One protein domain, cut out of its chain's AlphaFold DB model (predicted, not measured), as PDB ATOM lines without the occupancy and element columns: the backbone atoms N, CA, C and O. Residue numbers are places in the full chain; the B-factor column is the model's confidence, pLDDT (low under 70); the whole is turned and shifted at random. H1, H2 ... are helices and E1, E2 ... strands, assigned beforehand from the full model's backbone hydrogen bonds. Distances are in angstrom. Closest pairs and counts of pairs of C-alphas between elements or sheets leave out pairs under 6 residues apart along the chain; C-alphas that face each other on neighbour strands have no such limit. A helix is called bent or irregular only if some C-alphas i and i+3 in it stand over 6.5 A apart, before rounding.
ATOM      1  N   SER A  21     -28.965  28.155  30.548       67.88
ATOM      2  CA  SER A  21     -28.381  28.489  31.835       67.88
ATOM      3  C   SER A  21     -27.494  29.711  31.605       67.88
ATOM      4  O   SER A  21     -26.885  29.854  30.535       67.88
ATOM      5  N   SER A  22     -27.459  30.638  32.557       80.19
ATOM      6  CA  SER A  22     -26.586  31.816  32.466       80.19
ATOM      7  C   SER A  22     -25.170  31.424  32.010       80.19
ATOM      8  O   SER A  22     -24.577  32.113  31.181       80.19
ATOM      9  N   LEU A  23     -24.716  30.239  32.436       83.81
ATOM     10  CA  LEU A  23     -23.495  29.568  32.005       83.81
ATOM     11  C   LEU A  23     -23.422  29.257  30.498       83.81
ATOM     12  O   LEU A  23     -22.397  29.532  29.883       83.81
ATOM     13  N   ALA A  24     -24.456  28.683  29.875       86.12
ATOM     14  CA  ALA A  24     -24.451  28.400  28.436       86.12
ATOM     15  C   ALA A  24     -24.368  29.695  27.608       86.12
ATOM     16  O   ALA A  24     -23.577  29.787  26.669       86.12
ATOM     17  N   ALA A  25     -25.118  30.731  28.000       87.94
ATOM     18  CA  ALA A  25     -25.059  32.044  27.358       87.94
ATOM     19  C   ALA A  25     -23.702  32.747  27.574       87.94
ATOM     20  O   ALA A  25     -23.185  33.419  26.679       87.94
ATOM     21  N   GLU A  26     -23.101  32.598  28.754       90.44
ATOM     22  CA  GLU A  26     -21.757  33.093  29.044       90.44
ATOM     23  C   GLU A  26     -20.694  32.385  28.201       90.44
ATOM     24  O   GLU A  26     -19.894  33.056  27.545       90.44
ATOM     25  N   ARG A  27     -20.725  31.047  28.155       90.88
ATOM     26  CA  ARG A  27     -19.806  30.238  27.347       90.88
ATOM     27  C   ARG A  27     -19.939  30.545  25.865       90.88
ATOM     28  O   ARG A  27     -18.927  30.754  25.213       90.88
ATOM     29  N   TRP A  28     -21.161  30.700  25.359       92.19
ATOM     30  CA  TRP A  28     -21.418  31.194  24.005       92.19
ATOM     31  C   TRP A  28     -20.662  32.497  23.709       92.19
ATOM     32  O   TRP A  28     -19.879  32.576  22.760       92.19
ATOM     33  N   ARG A  29     -20.827  33.515  24.563       93.75
ATOM     34  CA  ARG A  29     -20.133  34.805  24.415       93.75
ATOM     35  C   ARG A  29     -18.619  34.674  24.519       93.75
ATOM     36  O   ARG A  29     -17.895  35.354  23.794       93.75
ATOM     37  N   ALA A  30     -18.131  33.848  25.440       92.44
ATOM     38  CA  ALA A  30     -16.706  33.594  25.608       92.44
ATOM     39  C   ALA A  30     -16.111  32.928  24.358       92.44
ATOM     40  O   ALA A  30     -15.122  33.428  23.826       92.44
ATOM     41  N   THR A  31     -16.758  31.885  23.837       93.62
ATOM     42  CA  THR A  31     -16.350  31.175  22.621       93.62
ATOM     43  C   THR A  31     -16.318  32.099  21.413       93.62
ATOM     44  O   THR A  31     -15.328  32.109  20.694       93.62
ATOM     45  N   LEU A  32     -17.337  32.930  21.185       95.62
ATOM     46  CA  LEU A  32     -17.324  33.834  20.030       95.62
ATOM     47  C   LEU A  32     -16.256  34.927  20.128       95.62
ATOM     48  O   LEU A  32     -15.634  35.267  19.120       95.62
ATOM     49  N   ARG A  33     -16.001  35.454  21.332       94.38
ATOM     50  CA  ARG A  33     -14.883  36.384  21.558       94.38
ATOM     51  C   ARG A  33     -13.535  35.705  21.318       94.38
ATOM     52  O   ARG A  33     -12.674  36.296  20.674       94.38
ATOM     53  N   ALA A  34     -13.374  34.465  21.778       94.25
ATOM     54  CA  ALA A  34     -12.175  33.675  21.523       94.25
ATOM     55  C   ALA A  34     -11.997  33.402  20.020       94.25
ATOM     56  O   ALA A  34     -10.922  33.662  19.484       94.25
ATOM     57  N   ALA A  35     -13.062  33.008  19.311       95.88
ATOM     58  CA  ALA A  35     -13.062  32.844  17.858       95.88
ATOM     59  C   ALA A  35     -12.606  34.128  17.151       95.88
ATOM     60  O   ALA A  35     -11.735  34.088  16.291       95.88
ATOM     61  N   ALA A  36     -13.120  35.294  17.547       96.00
ATOM     62  CA  ALA A  36     -12.772  36.577  16.928       96.00
ATOM     63  C   ALA A  36     -11.280  36.956  17.060       96.00
ATOM     64  O   ALA A  36     -10.788  37.831  16.327       96.00
ATOM     65  N   ALA A  37     -10.570  36.310  17.991       94.94
ATOM     66  CA  ALA A  37      -9.149  36.490  18.252       94.94
ATOM     67  C   ALA A  37      -8.246  35.461  17.542       94.94
ATOM     68  O   ALA A  37      -7.040  35.701  17.458       94.94
ATOM     69  N   VAL A  38      -8.775  34.346  17.016       96.06
ATOM     70  CA  VAL A  38      -7.940  33.352  16.312       96.06
ATOM     71  C   VAL A  38      -7.734  33.730  14.834       96.06
ATOM     72  O   VAL A  38      -8.626  34.327  14.222       96.06
ATOM     73  N   PRO A  39      -6.580  33.382  14.226       97.12
ATOM     74  CA  PRO A  39      -6.272  33.735  12.838       97.12
ATOM     75  C   PRO A  39      -7.346  33.329  11.826       97.12
ATOM     76  O   PRO A  39      -7.727  34.157  10.993       97.12
ATOM     77  N   TYR A  40      -7.870  32.100  11.929       97.69
ATOM     78  CA  TYR A  40      -8.840  31.567  10.969       97.69
ATOM     79  C   TYR A  40     -10.095  32.444  10.872       97.69
ATOM     80  O   TYR A  40     -10.531  32.781   9.770       97.69
ATOM     81  N   TYR A  41     -10.646  32.880  12.015       97.44
ATOM     82  CA  TYR A  41     -11.899  33.632  12.019       97.44
ATOM     83  C   TYR A  41     -11.754  35.157  11.922       97.44
ATOM     84  O   TYR A  41     -12.754  35.877  11.962       97.44
ATOM     85  N   SER A  42     -10.535  35.673  11.756       95.06
ATOM     86  CA  SER A  42     -10.258  37.118  11.722       95.06
ATOM     87  C   SER A  42     -11.126  37.890  10.717       95.06
ATOM     88  O   SER A  42     -11.609  38.981  11.031       95.06
ATOM     89  N   ARG A  43     -11.413  37.295   9.549       96.81
ATOM     90  CA  ARG A  43     -12.271  37.891   8.508       96.81
ATOM     91  C   ARG A  43     -13.755  37.999   8.881       96.81
ATOM     92  O   ARG A  43     -14.452  38.808   8.284       96.81
ATOM     93  N   TRP A  44     -14.223  37.239   9.873       97.19
ATOM     94  CA  TRP A  44     -15.616  37.250  10.350       97.19
ATOM     95  C   TRP A  44     -15.772  37.914  11.723       97.19
ATOM     96  O   TRP A  44     -16.767  37.711  12.419       97.19
ATOM     97  N   ARG A  45     -14.790  38.712  12.161       96.62
ATOM     98  CA  ARG A  45     -14.807  39.356  13.483       96.62
ATOM     99  C   ARG A  45     -16.079  40.177  13.732       96.62
ATOM    100  O   ARG A  45     -16.613  40.152  14.838       96.62
ATOM    101  N   LYS A  46     -16.581  40.896  12.721       95.50
ATOM    102  CA  LYS A  46     -17.810  41.701  12.846       95.50
ATOM    103  C   LYS A  46     -19.038  40.812  13.056       95.50
ATOM    104  O   LYS A  46     -19.884  41.120  13.891       95.50
ATOM    105  N   GLU A  47     -19.139  39.712  12.320       95.88
ATOM    106  CA  GLU A  47     -20.207  38.714  12.428       95.88
ATOM    107  C   GLU A  47     -20.185  38.050  13.803       95.88
ATOM    108  O   GLU A  47     -21.222  37.989  14.455       95.88
ATOM    109  N   LEU A  48     -19.007  37.635  14.273       96.38
ATOM    110  CA  LEU A  48     -18.819  37.019  15.587       96.38
ATOM    111  C   LEU A  48     -19.192  37.961  16.734       96.38
ATOM    112  O   LEU A  48     -19.894  37.555  17.656       96.38
ATOM    113  N   ASN A  49     -18.790  39.233  16.660       94.69
ATOM    114  CA  ASN A  49     -19.169  40.224  17.667       94.69
ATOM    115  C   ASN A  49     -20.687  40.435  17.697       94.69
ATOM    116  O   ASN A  49     -21.280  40.443  18.771       94.69
ATOM    117  N   ARG A  50     -21.341  40.531  16.531       92.81
ATOM    118  CA  ARG A  50     -22.811  40.597  16.460       92.81
ATOM    119  C   ARG A  50     -23.459  39.342  17.052       92.81
ATOM    120  O   ARG A  50     -24.385  39.456  17.847       92.81
ATOM    121  N   ALA A  51     -22.940  38.162  16.714       93.12
ATOM    122  CA  ALA A  51     -23.416  36.876  17.219       93.12
ATOM    123  C   ALA A  51     -23.291  36.756  18.751       93.12
ATOM    124  O   ALA A  51     -24.143  36.151  19.402       93.12
ATOM    125  N   ALA A  52     -22.266  37.372  19.349       94.62
ATOM    126  CA  ALA A  52     -22.060  37.370  20.797       94.62
ATOM    127  C   ALA A  52     -23.153  38.147  21.550       94.62
ATOM    128  O   ALA A  52     -23.416  37.866  22.716       94.62
ATOM    129  N   HIS A  53     -23.827  39.086  20.887       93.56
ATOM    130  CA  HIS A  53     -24.912  39.870  21.476       93.56
ATOM    131  C   HIS A  53     -26.311  39.306  21.198       93.56
ATOM    132  O   HIS A  53     -27.290  39.917  21.613       93.56
ATOM    133  N   ALA A  54     -26.421  38.146  20.543       91.69
ATOM    134  CA  ALA A  54     -27.702  37.483  20.316       91.69
ATOM    135  C   ALA A  54     -28.406  37.154  21.648       91.69
ATOM    136  O   ALA A  54     -27.861  36.448  22.510       91.69
ATOM    137  N   ALA A  55     -29.621  37.678  21.804       88.00
ATOM    138  CA  ALA A  55     -30.423  37.603  23.016       88.00
ATOM    139  C   ALA A  55     -31.186  36.276  23.112       88.00
ATOM    140  O   ALA A  55     -31.335  35.741  24.210       88.00
ATOM    141  N   SER A  56     -31.612  35.720  21.974       88.56
ATOM    142  CA  SER A  56     -32.358  34.458  21.907       88.56
ATOM    143  C   SER A  56     -31.554  33.315  21.278       88.56
ATOM    144  O   SER A  56     -30.588  33.529  20.544       88.56
ATOM    145  N   ASP A  57     -31.970  32.075  21.530       84.38
ATOM    146  CA  ASP A  57     -31.352  30.899  20.902       84.38
ATOM    147  C   ASP A  57     -31.568  30.866  19.384       84.38
ATOM    148  O   ASP A  57     -30.697  30.414  18.640       84.38
ATOM    149  N   GLU A  58     -32.695  31.402  18.910       87.12
ATOM    150  CA  GLU A  58     -32.978  31.547  17.482       87.12
ATOM    151  C   GLU A  58     -32.010  32.530  16.815       87.12
ATOM    152  O   GLU A  58     -31.449  32.224  15.762       87.12
ATOM    153  N   GLU A  59     -31.729  33.667  17.456       89.69
ATOM    154  CA  GLU A  59     -30.736  34.629  16.972       89.69
ATOM    155  C   GLU A  59     -29.322  34.043  16.981       89.69
ATOM    156  O   GLU A  59     -28.581  34.224  16.013       89.69
ATOM    157  N   ARG A  60     -28.944  33.307  18.037       89.25
ATOM    158  CA  ARG A  60     -27.638  32.627  18.110       89.25
ATOM    159  C   ARG A  60     -27.481  31.623  16.979       89.25
ATOM    160  O   ARG A  60     -26.456  31.618  16.298       89.25
ATOM    161  N   ARG A  61     -28.517  30.822  16.729       85.94
ATOM    162  CA  ARG A  61     -28.560  29.868  15.618       85.94
ATOM    163  C   ARG A  61     -28.449  30.574  14.269       85.94
ATOM    164  O   ARG A  61     -27.621  30.194  13.447       85.94
ATOM    165  N   ALA A  62     -29.247  31.615  14.043       89.75
ATOM    166  CA  ALA A  62     -29.201  32.392  12.808       89.75
ATOM    167  C   ALA A  62     -27.824  33.040  12.592       89.75
ATOM    168  O   ALA A  62     -27.383  33.183  11.453       89.75
ATOM    169  N   ALA A  63     -27.138  33.418  13.670       91.50
ATOM    170  CA  ALA A  63     -25.789  33.948  13.608       91.50
ATOM    171  C   ALA A  63     -24.743  32.867  13.283       91.50
ATOM    172  O   ALA A  63     -23.893  33.124  12.432       91.50
ATOM    173  N   LEU A  64     -24.836  31.663  13.872       91.88
ATOM    174  CA  LEU A  64     -23.978  30.523  13.506       91.88
ATOM    175  C   LEU A  64     -24.066  30.211  12.016       91.88
ATOM    176  O   LEU A  64     -23.038  30.085  11.366       91.88
ATOM    177  N   LEU A  65     -25.271  30.167  11.448       92.69
ATOM    178  CA  LEU A  65     -25.464  29.824  10.033       92.69
ATOM    179  C   LEU A  65     -24.791  30.799   9.049       92.69
ATOM    180  O   LEU A  65     -24.624  30.468   7.879       92.69
ATOM    181  N   ARG A  66     -24.397  31.997   9.499       94.75
ATOM    182  CA  ARG A  66     -23.641  32.972   8.688       94.75
ATOM    183  C   ARG A  66     -22.130  32.759   8.758       94.75
ATOM    184  O   ARG A  66     -21.393  33.381   7.997       94.75
ATOM    185  N   LEU A  67     -21.670  31.946   9.703       96.00
ATOM    186  CA  LEU A  67     -20.272  31.590   9.875       96.00
ATOM    187  C   LEU A  67     -19.922  30.418   8.952       96.00
ATOM    188  O   LEU A  67     -20.788  29.591   8.644       96.00
ATOM    189  N   PRO A  68     -18.658  30.340   8.507       97.38
ATOM    190  CA  PRO A  68     -18.186  29.232   7.682       97.38
ATOM    191  C   PRO A  68     -18.391  27.892   8.385       97.38
ATOM    192  O   PRO A  68     -18.305  27.793   9.609       97.38
ATOM    193  N   GLU A  69     -18.565  26.855   7.585       97.81
ATOM    194  CA  GLU A  69     -18.303  25.494   8.033       97.81
ATOM    195  C   GLU A  69     -16.804  25.217   7.900       97.81
ATOM    196  O   GLU A  69     -16.122  25.801   7.049       97.81
ATOM    197  N   VAL A  70     -16.283  24.350   8.762       97.81
ATOM    198  CA  VAL A  70     -14.876  23.949   8.749       97.81
ATOM    199  C   VAL A  70     -14.814  22.463   8.448       97.81
ATOM    200  O   VAL A  70     -15.363  21.662   9.194       97.81
ATOM    201  N   GLU A  71     -14.134  22.087   7.371       97.25
ATOM    202  CA  GLU A  71     -13.903  20.676   7.061       97.25
ATOM    203  C   GLU A  71     -12.893  20.051   8.024       97.25
ATOM    204  O   GLU A  71     -11.913  20.695   8.418       97.25
ATOM    205  N   LEU A  72     -13.100  18.776   8.362       95.44
ATOM    206  CA  LEU A  72     -12.275  18.087   9.354       95.44
ATOM    207  C   LEU A  72     -10.794  18.032   8.963       95.44
ATOM    208  O   LEU A  72      -9.919  18.351   9.768       95.44
ATOM    209  N   ASP A  73     -10.512  17.682   7.707       95.31
ATOM    210  CA  ASP A  73      -9.139  17.598   7.197       95.31
ATOM    211  C   ASP A  73      -8.453  18.965   7.204       95.31
ATOM    212  O   ASP A  73      -7.273  19.080   7.546       95.31
ATOM    213  N   TYR A  74      -9.201  20.024   6.870       96.81
ATOM    214  CA  TYR A  74      -8.683  21.385   6.932       96.81
ATOM    215  C   TYR A  74      -8.329  21.762   8.369       96.81
ATOM    216  O   TYR A  74      -7.247  22.304   8.603       96.81
ATOM    217  N   PHE A  75      -9.213  21.459   9.324       96.06
ATOM    218  CA  PHE A  75      -8.978  21.725  10.738       96.06
ATOM    219  C   PHE A  75      -7.696  21.055  11.236       96.06
ATOM    220  O   PHE A  75      -6.853  21.738  11.814       96.06
ATOM    221  N   PHE A  76      -7.503  19.761  10.972       93.81
ATOM    222  CA  PHE A  76      -6.291  19.061  11.405       93.81
ATOM    223  C   PHE A  76      -5.030  19.588  10.712       93.81
ATOM    224  O   PHE A  76      -4.017  19.811  11.377       93.81
ATOM    225  N   SER A  77      -5.108  19.888   9.414       96.19
ATOM    226  CA  SER A  77      -3.977  20.431   8.646       96.19
ATOM    227  C   SER A  77      -3.591  21.853   9.080       96.19
ATOM    228  O   SER A  77      -2.444  22.267   8.928       96.19
ATOM    229  N   HIS A  78      -4.532  22.605   9.660       96.94
ATOM    230  CA  HIS A  78      -4.358  24.009  10.043       96.94
ATOM    231  C   HIS A  78      -4.676  24.267  11.518       96.94
ATOM    232  O   HIS A  78      -5.008  25.391  11.893       96.94
ATOM    233  N   PHE A  79      -4.531  23.262  12.385       94.81
ATOM    234  CA  PHE A  79      -4.983  23.296  13.783       94.81
ATOM    235  C   PHE A  79      -4.485  24.522  14.572       94.81
ATOM    236  O   PHE A  79      -5.185  25.073  15.425       94.81
ATOM    237  N   ARG A  80      -3.280  25.015  14.252       95.25
ATOM    238  CA  ARG A  80      -2.695  26.219  14.869       95.25
ATOM    239  C   ARG A  80      -3.485  27.502  14.577       95.25
ATOM    240  O   ARG A  80      -3.454  28.410  15.401       95.25
ATOM    241  N   GLN A  81      -4.208  27.583  13.457       96.75
ATOM    242  CA  GLN A  81      -5.029  28.747  13.094       96.75
ATOM    243  C   GLN A  81      -6.304  28.881  13.941       96.75
ATOM    244  O   GLN A  81      -6.914  29.949  13.957       96.75
ATOM    245  N   PHE A  82      -6.681  27.817  14.655       96.44
ATOM    246  CA  PHE A  82      -7.833  27.766  15.562       96.44
ATOM    247  C   PHE A  82      -7.438  27.969  17.029       96.44
ATOM    248  O   PHE A  82      -8.289  27.946  17.918       96.44
ATOM    249  N   ARG A  83      -6.140  28.154  17.307       94.81
ATOM    250  CA  ARG A  83      -5.631  28.326  18.665       94.81
ATOM    251  C   ARG A  83      -5.625  29.801  19.068       94.81
ATOM    252  O   ARG A  83      -4.957  30.615  18.432       94.81
ATOM    253  N   GLY A  84      -6.305  30.130  20.163       90.88
ATOM    254  CA  GLY A  84      -6.191  31.437  20.815       90.88
ATOM    255  C   GLY A  84      -4.836  31.584  21.511       90.88
ATOM    256  O   GLY A  84      -4.380  30.651  22.174       90.88
ATOM    257  N   LYS A  85      -4.183  32.745  21.362       85.94
ATOM    258  CA  LYS A  85      -2.888  33.023  22.013       85.94
ATOM    259  C   LYS A  85      -3.019  33.141  23.534       85.94
ATOM    260  O   LYS A  85      -2.202  32.570  24.247       85.94
ATOM    261  N   ASP A  86      -4.093  33.778  23.997       83.62
ATOM    262  CA  ASP A  86      -4.277  34.163  25.406       83.62
ATOM    263  C   ASP A  86      -5.316  33.307  26.142       83.62
ATOM    264  O   ASP A  86      -5.702  33.588  27.274       83.62
ATOM    265  N   ALA A  87      -5.819  32.261  25.489       77.06
ATOM    266  CA  ALA A  87      -6.843  31.415  26.070       77.06
ATOM    267  C   ALA A  87      -6.220  30.450  27.085       77.06
ATOM    268  O   ALA A  87      -5.414  29.579  26.737       77.06
ATOM    269  N   THR A  88      -6.634  30.585  28.344       77.31
ATOM    270  CA  THR A  88      -6.326  29.620  29.402       77.31
ATOM    271  C   THR A  88      -6.807  28.231  28.994       77.31
ATOM    272  O   THR A  88      -7.869  28.091  28.379       77.31
ATOM    273  N   VAL A 218     -21.410  22.195  24.071       94.69
ATOM    274  CA  VAL A 218     -21.430  22.033  22.616       94.69
ATOM    275  C   VAL A 218     -22.737  22.513  21.999       94.69
ATOM    276  O   VAL A 218     -23.797  22.454  22.618       94.69
ATOM    277  N   ILE A 219     -22.658  22.932  20.740       95.62
ATOM    278  CA  ILE A 219     -23.809  23.024  19.844       95.62
ATOM    279  C   ILE A 219     -23.555  22.059  18.693       95.62
ATOM    280  O   ILE A 219     -22.527  22.164  18.019       95.62
ATOM    281  N   PHE A 220     -24.490  21.138  18.475       96.75
ATOM    282  CA  PHE A 220     -24.501  20.293  17.289       96.75
ATOM    283  C   PHE A 220     -25.505  20.829  16.267       96.75
ATOM    284  O   PHE A 220     -26.630  21.194  16.611       96.75
ATOM    285  N   GLU A 221     -25.108  20.835  15.001       95.56
ATOM    286  CA  GLU A 221     -25.996  21.053  13.859       95.56
ATOM    287  C   GLU A 221     -25.964  19.808  12.969       95.56
ATOM    288  O   GLU A 221     -25.056  18.990  13.080       95.56
ATOM    289  N   ARG A 222     -26.945  19.657  12.078       94.62
ATOM    290  CA  ARG A 222     -26.969  18.565  11.098       94.62
ATOM    291  C   ARG A 222     -26.998  19.129   9.690       94.62
ATOM    292  O   ARG A 222     -27.952  19.823   9.355       94.62
ATOM    293  N   ARG A 223     -26.005  18.817   8.867       93.94
ATOM    294  CA  ARG A 223     -26.010  19.120   7.434       93.94
ATOM    295  C   ARG A 223     -27.190  18.436   6.724       93.94
ATOM    296  O   ARG A 223     -27.774  17.488   7.258       93.94
ATOM    297  N   PRO A 224     -27.576  18.897   5.519       92.69
ATOM    298  CA  PRO A 224     -28.636  18.255   4.738       92.69
ATOM    299  C   PRO A 224     -28.395  16.768   4.433       92.69
ATOM    300  O   PRO A 224     -29.358  16.012   4.353       92.69
ATOM    301  N   ASP A 225     -27.136  16.349   4.304       91.69
ATOM    302  CA  ASP A 225     -26.717  14.952   4.111       91.69
ATOM    303  C   ASP A 225     -26.738  14.112   5.406       91.69
ATOM    304  O   ASP A 225     -26.521  12.902   5.377       91.69
ATOM    305  N   GLY A 226     -27.038  14.735   6.547       92.62
ATOM    306  CA  GLY A 226     -27.097  14.091   7.851       92.62
ATOM    307  C   GLY A 226     -25.804  14.164   8.663       92.62
ATOM    308  O   GLY A 226     -25.828  13.719   9.811       92.62
ATOM    309  N   GLU A 227     -24.713  14.710   8.119       95.94
ATOM    310  CA  GLU A 227     -23.457  14.863   8.857       95.94
ATOM    311  C   GLU A 227     -23.628  15.868  10.007       95.94
ATOM    312  O   GLU A 227     -24.302  16.893   9.878       95.94
ATOM    313  N   LEU A 228     -23.021  15.587  11.156       97.00
ATOM    314  CA  LEU A 228     -22.990  16.498  12.286       97.00
ATOM    315  C   LEU A 228     -21.934  17.586  12.081       97.00
ATOM    316  O   LEU A 228     -20.780  17.322  11.737       97.00
ATOM    317  N   LEU A 229     -22.329  18.821  12.376       97.44
ATOM    318  CA  LEU A 229     -21.405  19.917  12.629       97.44
ATOM    319  C   LEU A 229     -21.296  20.146  14.130       97.44
ATOM    320  O   LEU A 229     -22.294  20.087  14.849       97.44
ATOM    321  N   LEU A 230     -20.097  20.477  14.588       97.12
ATOM    322  CA  LEU A 230     -19.789  20.718  15.989       97.12
ATOM    323  C   LEU A 230     -19.279  22.143  16.194       97.12
ATOM    324  O   LEU A 230     -18.328  22.586  15.552       97.12
ATOM    325  N   THR A 231     -19.869  22.839  17.160       97.00
ATOM    326  CA  THR A 231     -19.338  24.082  17.725       97.00
ATOM    327  C   THR A 231     -18.996  23.849  19.194       97.00
ATOM    328  O   THR A 231     -19.894  23.621  20.007       97.00
ATOM    329  N   SER A 232     -17.707  23.899  19.555       94.06
ATOM    330  CA  SER A 232     -17.273  23.690  20.946       94.06
ATOM    331  C   SER A 232     -17.455  24.971  21.760       94.06
ATOM    332  O   SER A 232     -16.848  26.002  21.476       94.06
ATOM    333  N   LEU A 233     -18.280  24.900  22.807       93.44
ATOM    334  CA  LEU A 233     -18.472  25.978  23.786       93.44
ATOM    335  C   LEU A 233     -17.586  25.814  25.025       93.44
ATOM    336  O   LEU A 233     -17.490  26.700  25.872       93.44
ATOM    337  N   ALA A 234     -16.958  24.649  25.158       90.31
ATOM    338  CA  ALA A 234     -16.187  24.272  26.327       90.31
ATOM    339  C   ALA A 234     -14.683  24.541  26.190       90.31
ATOM    340  O   ALA A 234     -13.985  24.491  27.204       90.31
ATOM    341  N   ASN A 235     -14.199  24.842  24.981       90.25
ATOM    342  CA  ASN A 235     -12.779  25.000  24.693       90.25
ATOM    343  C   ASN A 235     -12.467  26.330  23.981       90.25
ATOM    344  O   ASN A 235     -12.355  26.373  22.756       90.25
ATOM    345  N   PRO A 236     -12.272  27.429  24.731       90.12
ATOM    346  CA  PRO A 236     -11.877  28.704  24.133       90.12
ATOM    347  C   PRO A 236     -10.439  28.677  23.586       90.12
ATOM    348  O   PRO A 236     -10.078  29.507  22.752       90.12
ATOM    349  N   ARG A 237      -9.603  27.722  24.022       89.75
ATOM    350  CA  ARG A 237      -8.208  27.609  23.582       89.75
ATOM    351  C   ARG A 237      -8.090  27.127  22.149       89.75
ATOM    352  O   ARG A 237      -7.291  27.688  21.405       89.75
ATOM    353  N   HIS A 238      -8.881  26.135  21.770       91.56
ATOM    354  CA  HIS A 238      -9.023  25.672  20.393       91.56
ATOM    355  C   HIS A 238     -10.456  25.919  19.955       91.56
ATOM    356  O   HIS A 238     -11.296  25.022  19.976       91.56
ATOM    357  N   THR A 239     -10.730  27.178  19.615       92.75
ATOM    358  CA  THR A 239     -12.087  27.581  19.275       92.75
ATOM    359  C   THR A 239     -12.421  27.098  17.879       92.75
ATOM    360  O   THR A 239     -11.805  27.511  16.896       92.75
ATOM    361  N   VAL A 240     -13.431  26.243  17.810       94.38
ATOM    362  CA  VAL A 240     -13.919  25.665  16.570       94.38
ATOM    363  C   VAL A 240     -15.427  25.823  16.515       94.38
ATOM    364  O   VAL A 240     -16.146  25.399  17.422       94.38
ATOM    365  N   LEU A 241     -15.881  26.456  15.442       97.31
ATOM    366  CA  LEU A 241     -17.278  26.691  15.113       97.31
ATOM    367  C   LEU A 241     -17.608  25.899  13.848       97.31
ATOM    368  O   LEU A 241     -16.859  25.980  12.872       97.31
ATOM    369  N   ARG A 242     -18.736  25.188  13.870       97.44
ATOM    370  CA  ARG A 242     -19.323  24.472  12.725       97.44
ATOM    371  C   ARG A 242     -18.353  23.513  12.019       97.44
ATOM    372  O   ARG A 242     -18.271  23.492  10.792       97.44
ATOM    373  N   LEU A 243     -17.609  22.730  12.795       98.06
ATOM    374  CA  LEU A 243     -16.711  21.698  12.279       98.06
ATOM    375  C   LEU A 243     -17.484  20.472  11.819       98.06
ATOM    376  O   LEU A 243     -18.158  19.849  12.634       98.06
ATOM    377  N   ALA A 244     -17.316  20.104  10.557       97.56
ATOM    378  CA  ALA A 244     -17.764  18.835  10.004       97.56
ATOM    379  C   ALA A 244     -17.066  17.680  10.727       97.56
ATOM    380  O   ALA A 244     -15.836  17.637  10.785       97.56
ATOM    381  N   THR A 245     -17.828  16.778  11.347       96.88
ATOM    382  CA  THR A 245     -17.243  15.743  12.210       96.88
ATOM    383  C   THR A 245     -17.002  14.415  11.506       96.88
ATOM    384  O   THR A 245     -16.401  13.532  12.116       96.88
ATOM    385  N   ARG A 246     -17.496  14.235  10.274       96.69
ATOM    386  CA  ARG A 246     -17.634  12.937   9.593       96.69
ATOM    387  C   ARG A 246     -18.401  11.910  10.415       96.69
ATOM    388  O   ARG A 246     -18.049  10.733  10.450       96.69
ATOM    389  N   LEU A 247     -19.417  12.370  11.136       97.06
ATOM    390  CA  LEU A 247     -20.313  11.514  11.906       97.06
ATOM    391  C   LEU A 247     -21.743  11.842  11.503       97.06
ATOM    392  O   LEU A 247     -22.065  13.011  11.318       97.06
ATOM    393  N   HIS A 248     -22.604  10.838  11.427       96.88
ATOM    394  CA  HIS A 248     -24.046  11.009  11.293       96.88
ATOM    395  C   HIS A 248     -24.709  10.627  12.609       96.88
ATOM    396  O   HIS A 248     -24.300   9.662  13.252       96.88
ATOM    397  N   ALA A 249     -25.740  11.371  12.992       96.69
ATOM    398  CA  ALA A 249     -26.647  10.990  14.067       96.69
ATOM    399  C   ALA A 249     -28.019  11.628  13.848       96.69
ATOM    400  O   ALA A 249     -28.182  12.593  13.086       96.69
ATOM    401  N   GLN A 250     -29.014  11.120  14.563       96.44
ATOM    402  CA  GLN A 250     -30.310  11.770  14.685       96.44
ATOM    403  C   GLN A 250     -30.433  12.454  16.046       96.44
ATOM    404  O   GLN A 250     -29.830  12.028  17.028       96.44
ATOM    405  N   PHE A 251     -31.227  13.523  16.094       96.19
ATOM    406  CA  PHE A 251     -31.602  14.156  17.351       96.19
ATOM    407  C   PHE A 251     -32.922  13.567  17.822       96.19
ATOM    408  O   PHE A 251     -33.950  13.769  17.171       96.19
ATOM    409  N   ASP A 252     -32.889  12.884  18.956       96.62
ATOM    410  CA  ASP A 252     -34.085  12.483  19.672       96.62
ATOM    411  C   ASP A 252     -34.436  13.552  20.717       96.62
ATOM    412  O   ASP A 252     -33.657  13.865  21.620       96.62
ATOM    413  N   MET A 253     -35.621  14.137  20.543       94.44
ATOM    414  CA  MET A 253     -36.178  15.185  21.401       94.44
ATOM    415  C   MET A 253     -37.160  14.641  22.439       94.44
ATOM    416  O   MET A 253     -37.715  15.420  23.212       94.44
ATOM    417  N   GLN A 254     -37.435  13.335  22.430       95.56
ATOM    418  CA  GLN A 254     -38.357  12.735  23.383       95.56
ATOM    419  C   GLN A 254     -37.735  12.720  24.786       95.56
ATOM    420  O   GLN A 254     -36.527  12.477  24.911       95.56
ATOM    421  N   PRO A 255     -38.532  12.920  25.853       95.12
ATOM    422  CA  PRO A 255     -38.061  12.768  27.226       95.12
ATOM    423  C   PRO A 255     -37.326  11.439  27.428       95.12
ATOM    424  O   PRO A 255     -37.739  10.408  26.893       95.12
ATOM    425  N   CYS A 256     -36.217  11.459  28.167       96.69
ATOM    426  CA  CYS A 256     -35.513  10.226  28.510       96.69
ATOM    427  C   CYS A 256     -36.106   9.599  29.770       96.69
ATOM    428  O   CYS A 256     -36.471  10.315  30.702       96.69
ATOM    429  N   GLY A 257     -36.087   8.267  29.857       95.00
ATOM    430  CA  GLY A 257     -36.417   7.553  31.095       95.00
ATOM    431  C   GLY A 257     -35.489   7.892  32.270       95.00
ATOM    432  O   GLY A 257     -35.891   7.731  33.415       95.00
ATOM    433  N   CYS A 258     -34.287   8.424  32.009       94.88
ATOM    434  CA  CYS A 258     -33.364   8.878  33.055       94.88
ATOM    435  C   CYS A 258     -33.750  10.234  33.685       94.88
ATOM    436  O   CYS A 258     -33.099  10.679  34.625       94.88
ATOM    437  N   GLY A 259     -34.769  10.920  33.152       94.75
ATOM    438  CA  GLY A 259     -35.237  12.217  33.651       94.75
ATOM    439  C   GLY A 259     -34.484  13.440  33.116       94.75
ATOM    440  O   GLY A 259     -34.929  14.562  33.349       94.75
ATOM    441  N   LEU A 260     -33.389  13.261  32.366       91.44
ATOM    442  CA  LEU A 260     -32.738  14.367  31.658       91.44
ATOM    443  C   LEU A 260     -33.597  14.836  30.473       91.44
ATOM    444  O   LEU A 260     -34.083  14.032  29.671       91.44
ATOM    445  N   ASP A 261     -33.731  16.153  30.343       91.56
ATOM    446  CA  ASP A 261     -34.538  16.838  29.328       91.56
ATOM    447  C   ASP A 261     -33.723  17.324  28.117       91.56
ATOM    448  O   ASP A 261     -34.269  17.916  27.183       91.56
ATOM    449  N   THR A 262     -32.414  17.056  28.096       93.19
ATOM    450  CA  THR A 262     -31.558  17.453  26.979       93.19
ATOM    451  C   THR A 262     -31.755  16.541  25.762       93.19
ATOM    452  O   THR A 262     -31.983  15.336  25.924       93.19
ATOM    453  N   PRO A 263     -31.621  17.082  24.532       95.69
ATOM    454  CA  PRO A 263     -31.636  16.282  23.312       95.69
ATOM    455  C   PRO A 263     -30.627  15.135  23.377       95.69
ATOM    456  O   PRO A 263     -29.517  15.311  23.895       95.69
ATOM    457  N   ARG A 264     -30.979  13.996  22.780       97.69
ATOM    458  CA  ARG A 264     -30.059  12.868  22.612       97.69
ATOM    459  C   ARG A 264     -29.572  12.763  21.174       97.69
ATOM    460  O   ARG A 264     -30.351  12.937  20.242       97.69
ATOM    461  N   LEU A 265     -28.294  12.444  20.994       97.94
ATOM    462  CA  LEU A 265     -27.770  11.925  19.733       97.94
ATOM    463  C   LEU A 265     -28.011  10.414  19.699       97.94
ATOM    464  O   LEU A 265     -27.478   9.695  20.547       97.94
ATOM    465  N   VAL A 266     -28.797   9.938  18.739       97.62
ATOM    466  CA  VAL A 266     -29.059   8.507  18.503       97.62
ATOM    467  C   VAL A 266     -28.487   8.081  17.151       97.62
ATOM    468  O   VAL A 266     -28.248   8.926  16.286       97.62
ATOM    469  N   ASP A 267     -28.235   6.782  16.985       96.00
ATOM    470  CA  ASP A 267     -27.649   6.193  15.769       96.00
ATOM    471  C   ASP A 267     -26.331   6.857  15.332       96.00
ATOM    472  O   ASP A 267     -26.102   7.108  14.147       96.00
ATOM    473  N   LEU A 268     -25.467   7.183  16.303       96.69
ATOM    474  CA  LEU A 268     -24.173   7.803  16.033       96.69
ATOM    475  C   LEU A 268     -23.264   6.827  15.278       96.69
ATOM    476  O   LEU A 268     -22.863   5.796  15.813       96.69
ATOM    477  N   GLN A 269     -22.889   7.194  14.059       96.06
ATOM    478  CA  GLN A 269     -22.052   6.376  13.186       96.06
ATOM    479  C   GLN A 269     -21.058   7.241  12.406       96.06
ATOM    480  O   GLN A 269     -21.365   8.397  12.101       96.06
ATOM    481  N   PRO A 270     -19.872   6.715  12.061       95.00
ATOM    482  CA  PRO A 270     -18.975   7.405  11.150       95.00
ATOM    483  C   PRO A 270     -19.608   7.529   9.764       95.00
ATOM    484  O   PRO A 270     -20.297   6.621   9.297       95.00
ATOM    485  N   THR A 271     -19.345   8.643   9.086       89.00
ATOM    486  CA  THR A 271     -19.571   8.739   7.645       89.00
ATOM    487  C   THR A 271     -18.722   7.650   6.989       89.00
ATOM    488  O   THR A 271     -17.523   7.574   7.286       89.00
ATOM    489  N   PRO A 272     -19.301   6.789   6.132       79.69
ATOM    490  CA  PRO A 272     -18.503   5.832   5.388       79.69
ATOM    491  C   PRO A 272     -17.409   6.608   4.665       79.69
ATOM    492  O   PRO A 272     -17.699   7.616   4.013       79.69
ATOM    493  N   ALA A 273     -16.153   6.173   4.802       72.75
ATOM    494  CA  ALA A 273     -15.082   6.761   4.012       72.75
ATOM    495  C   ALA A 273     -15.537   6.744   2.544       72.75
ATOM    496  O   ALA A 273     -16.097   5.724   2.117       72.75
ATOM    497  N   PRO A 274     -15.359   7.844   1.784       69.50
ATOM    498  CA  PRO A 274     -15.675   7.812   0.368       69.50
ATOM    499  C   PRO A 274     -14.966   6.589  -0.198       69.50
ATOM    500  O   PRO A 274     -13.774   6.400   0.053       69.50
ATOM    501  N   THR A 275     -15.711   5.710  -0.870       58.88
ATOM    502  CA  THR A 275     -15.105   4.560  -1.527       58.88
ATOM    503  C   THR A 275     -14.176   5.126  -2.587       58.88
ATOM    504  O   THR A 275     -14.607   5.477  -3.682       58.88
TER     505      THR A 275
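AT A GLANCE: This is residues 21 to 88 and 218 to 275 of the 307 residues of an uncharacterized protein of Chloroflexi bacterium (UniProt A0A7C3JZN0). A strongly twisted antiparallel sheet of four strands makes one part of this domain, and five helices form an arch over the end of the sheet where E1, E2 and the first residues of E3 lie. H1, H2 and H3 fold back and forth, while the short H4 and H5 continue the arch; E3 bends sharply, and its later residues run with E4 at the side of the sheet away from the helices. The printed part has 126 residues, with five named helices followed by four named strands, and its class is mixed, helices and strands. The sheet's order is E1, E2, E3, E4, a meander, each strand the antiparallel neighbour of the one before. The whole is compact, with a radius of gyration of the C-alphas of 15.3 A and spans of 42 by 41 by 26 A.

HOW THE PARTS SIT: H1, residues 22 to 37, and H2, residues 42 to 52, form a helical hairpin: they touch at a shallow tilt of 18 degrees, opposite ways, and their closest C-alphas, of Arg 29 and Ala 52, are 4.8 A apart. H2 is irregular, with C-alphas 43 and 46 8.0 A apart. H2 and H3, residues 57 to 64, form a second helical hairpin and touch at a shallow tilt of 5 degrees, opposite ways, with the C-alphas of Ala 51 and Ala 63 closest at 5.2 A. H4, residues 72 to 77, and H5, residues 79 to 82, are close but not clearly touching, with closest C-alphas, of Phe 75 and Phe 82, 7.8 A apart. Every O i to N i+4 pair is within hydrogen-bond range in H1, H3 and H4; in H2 5 of 7 are, and H5 is too short for such a pair. E1, residues 218 to 222, and E2, residues 227 to 232, form a hairpin, with N 219 and O 231 2.9 A apart. E2 forms a hairpin with E3, residues 243 to 252, where N 230 and O 243 are 2.8 A apart. E3 bends by 95 degrees at residue 246. E3 and E4, residues 264 to 270, form a hairpin, with N 250 and O 266 2.9 A apart. H4 only grazes the sheet with residues 72 to 75; the closest C-alphas of H4 and E3, of Leu 72 and Ala 244, are 5.6 A apart. H1 only grazes the sheet with residues 24 to 31. H2 and H5 are not on the sheet.

IN THESE COORDINATES: H1 begins at C-alpha 22, (-26.586, 31.816, 32.466), and measures 23.0 A from first to last C-alpha. E3 measures 21.0 A and E4 16.9 A; E4 ends at C-alpha 270, (-18.975, 7.405, 11.150).

THE WHOLE: The two C-alphas farthest apart, of Ser 22 and Thr 275, are 45.1 A apart. Residues 89 to 217 are not printed, and C-alphas 88 and 218 are 18.2 A apart across the cut. Of the links printed whole, E3 to E4 is long. The mean pLDDT of the printed part is 92.7; residues 21, 274 and 275 are under 70.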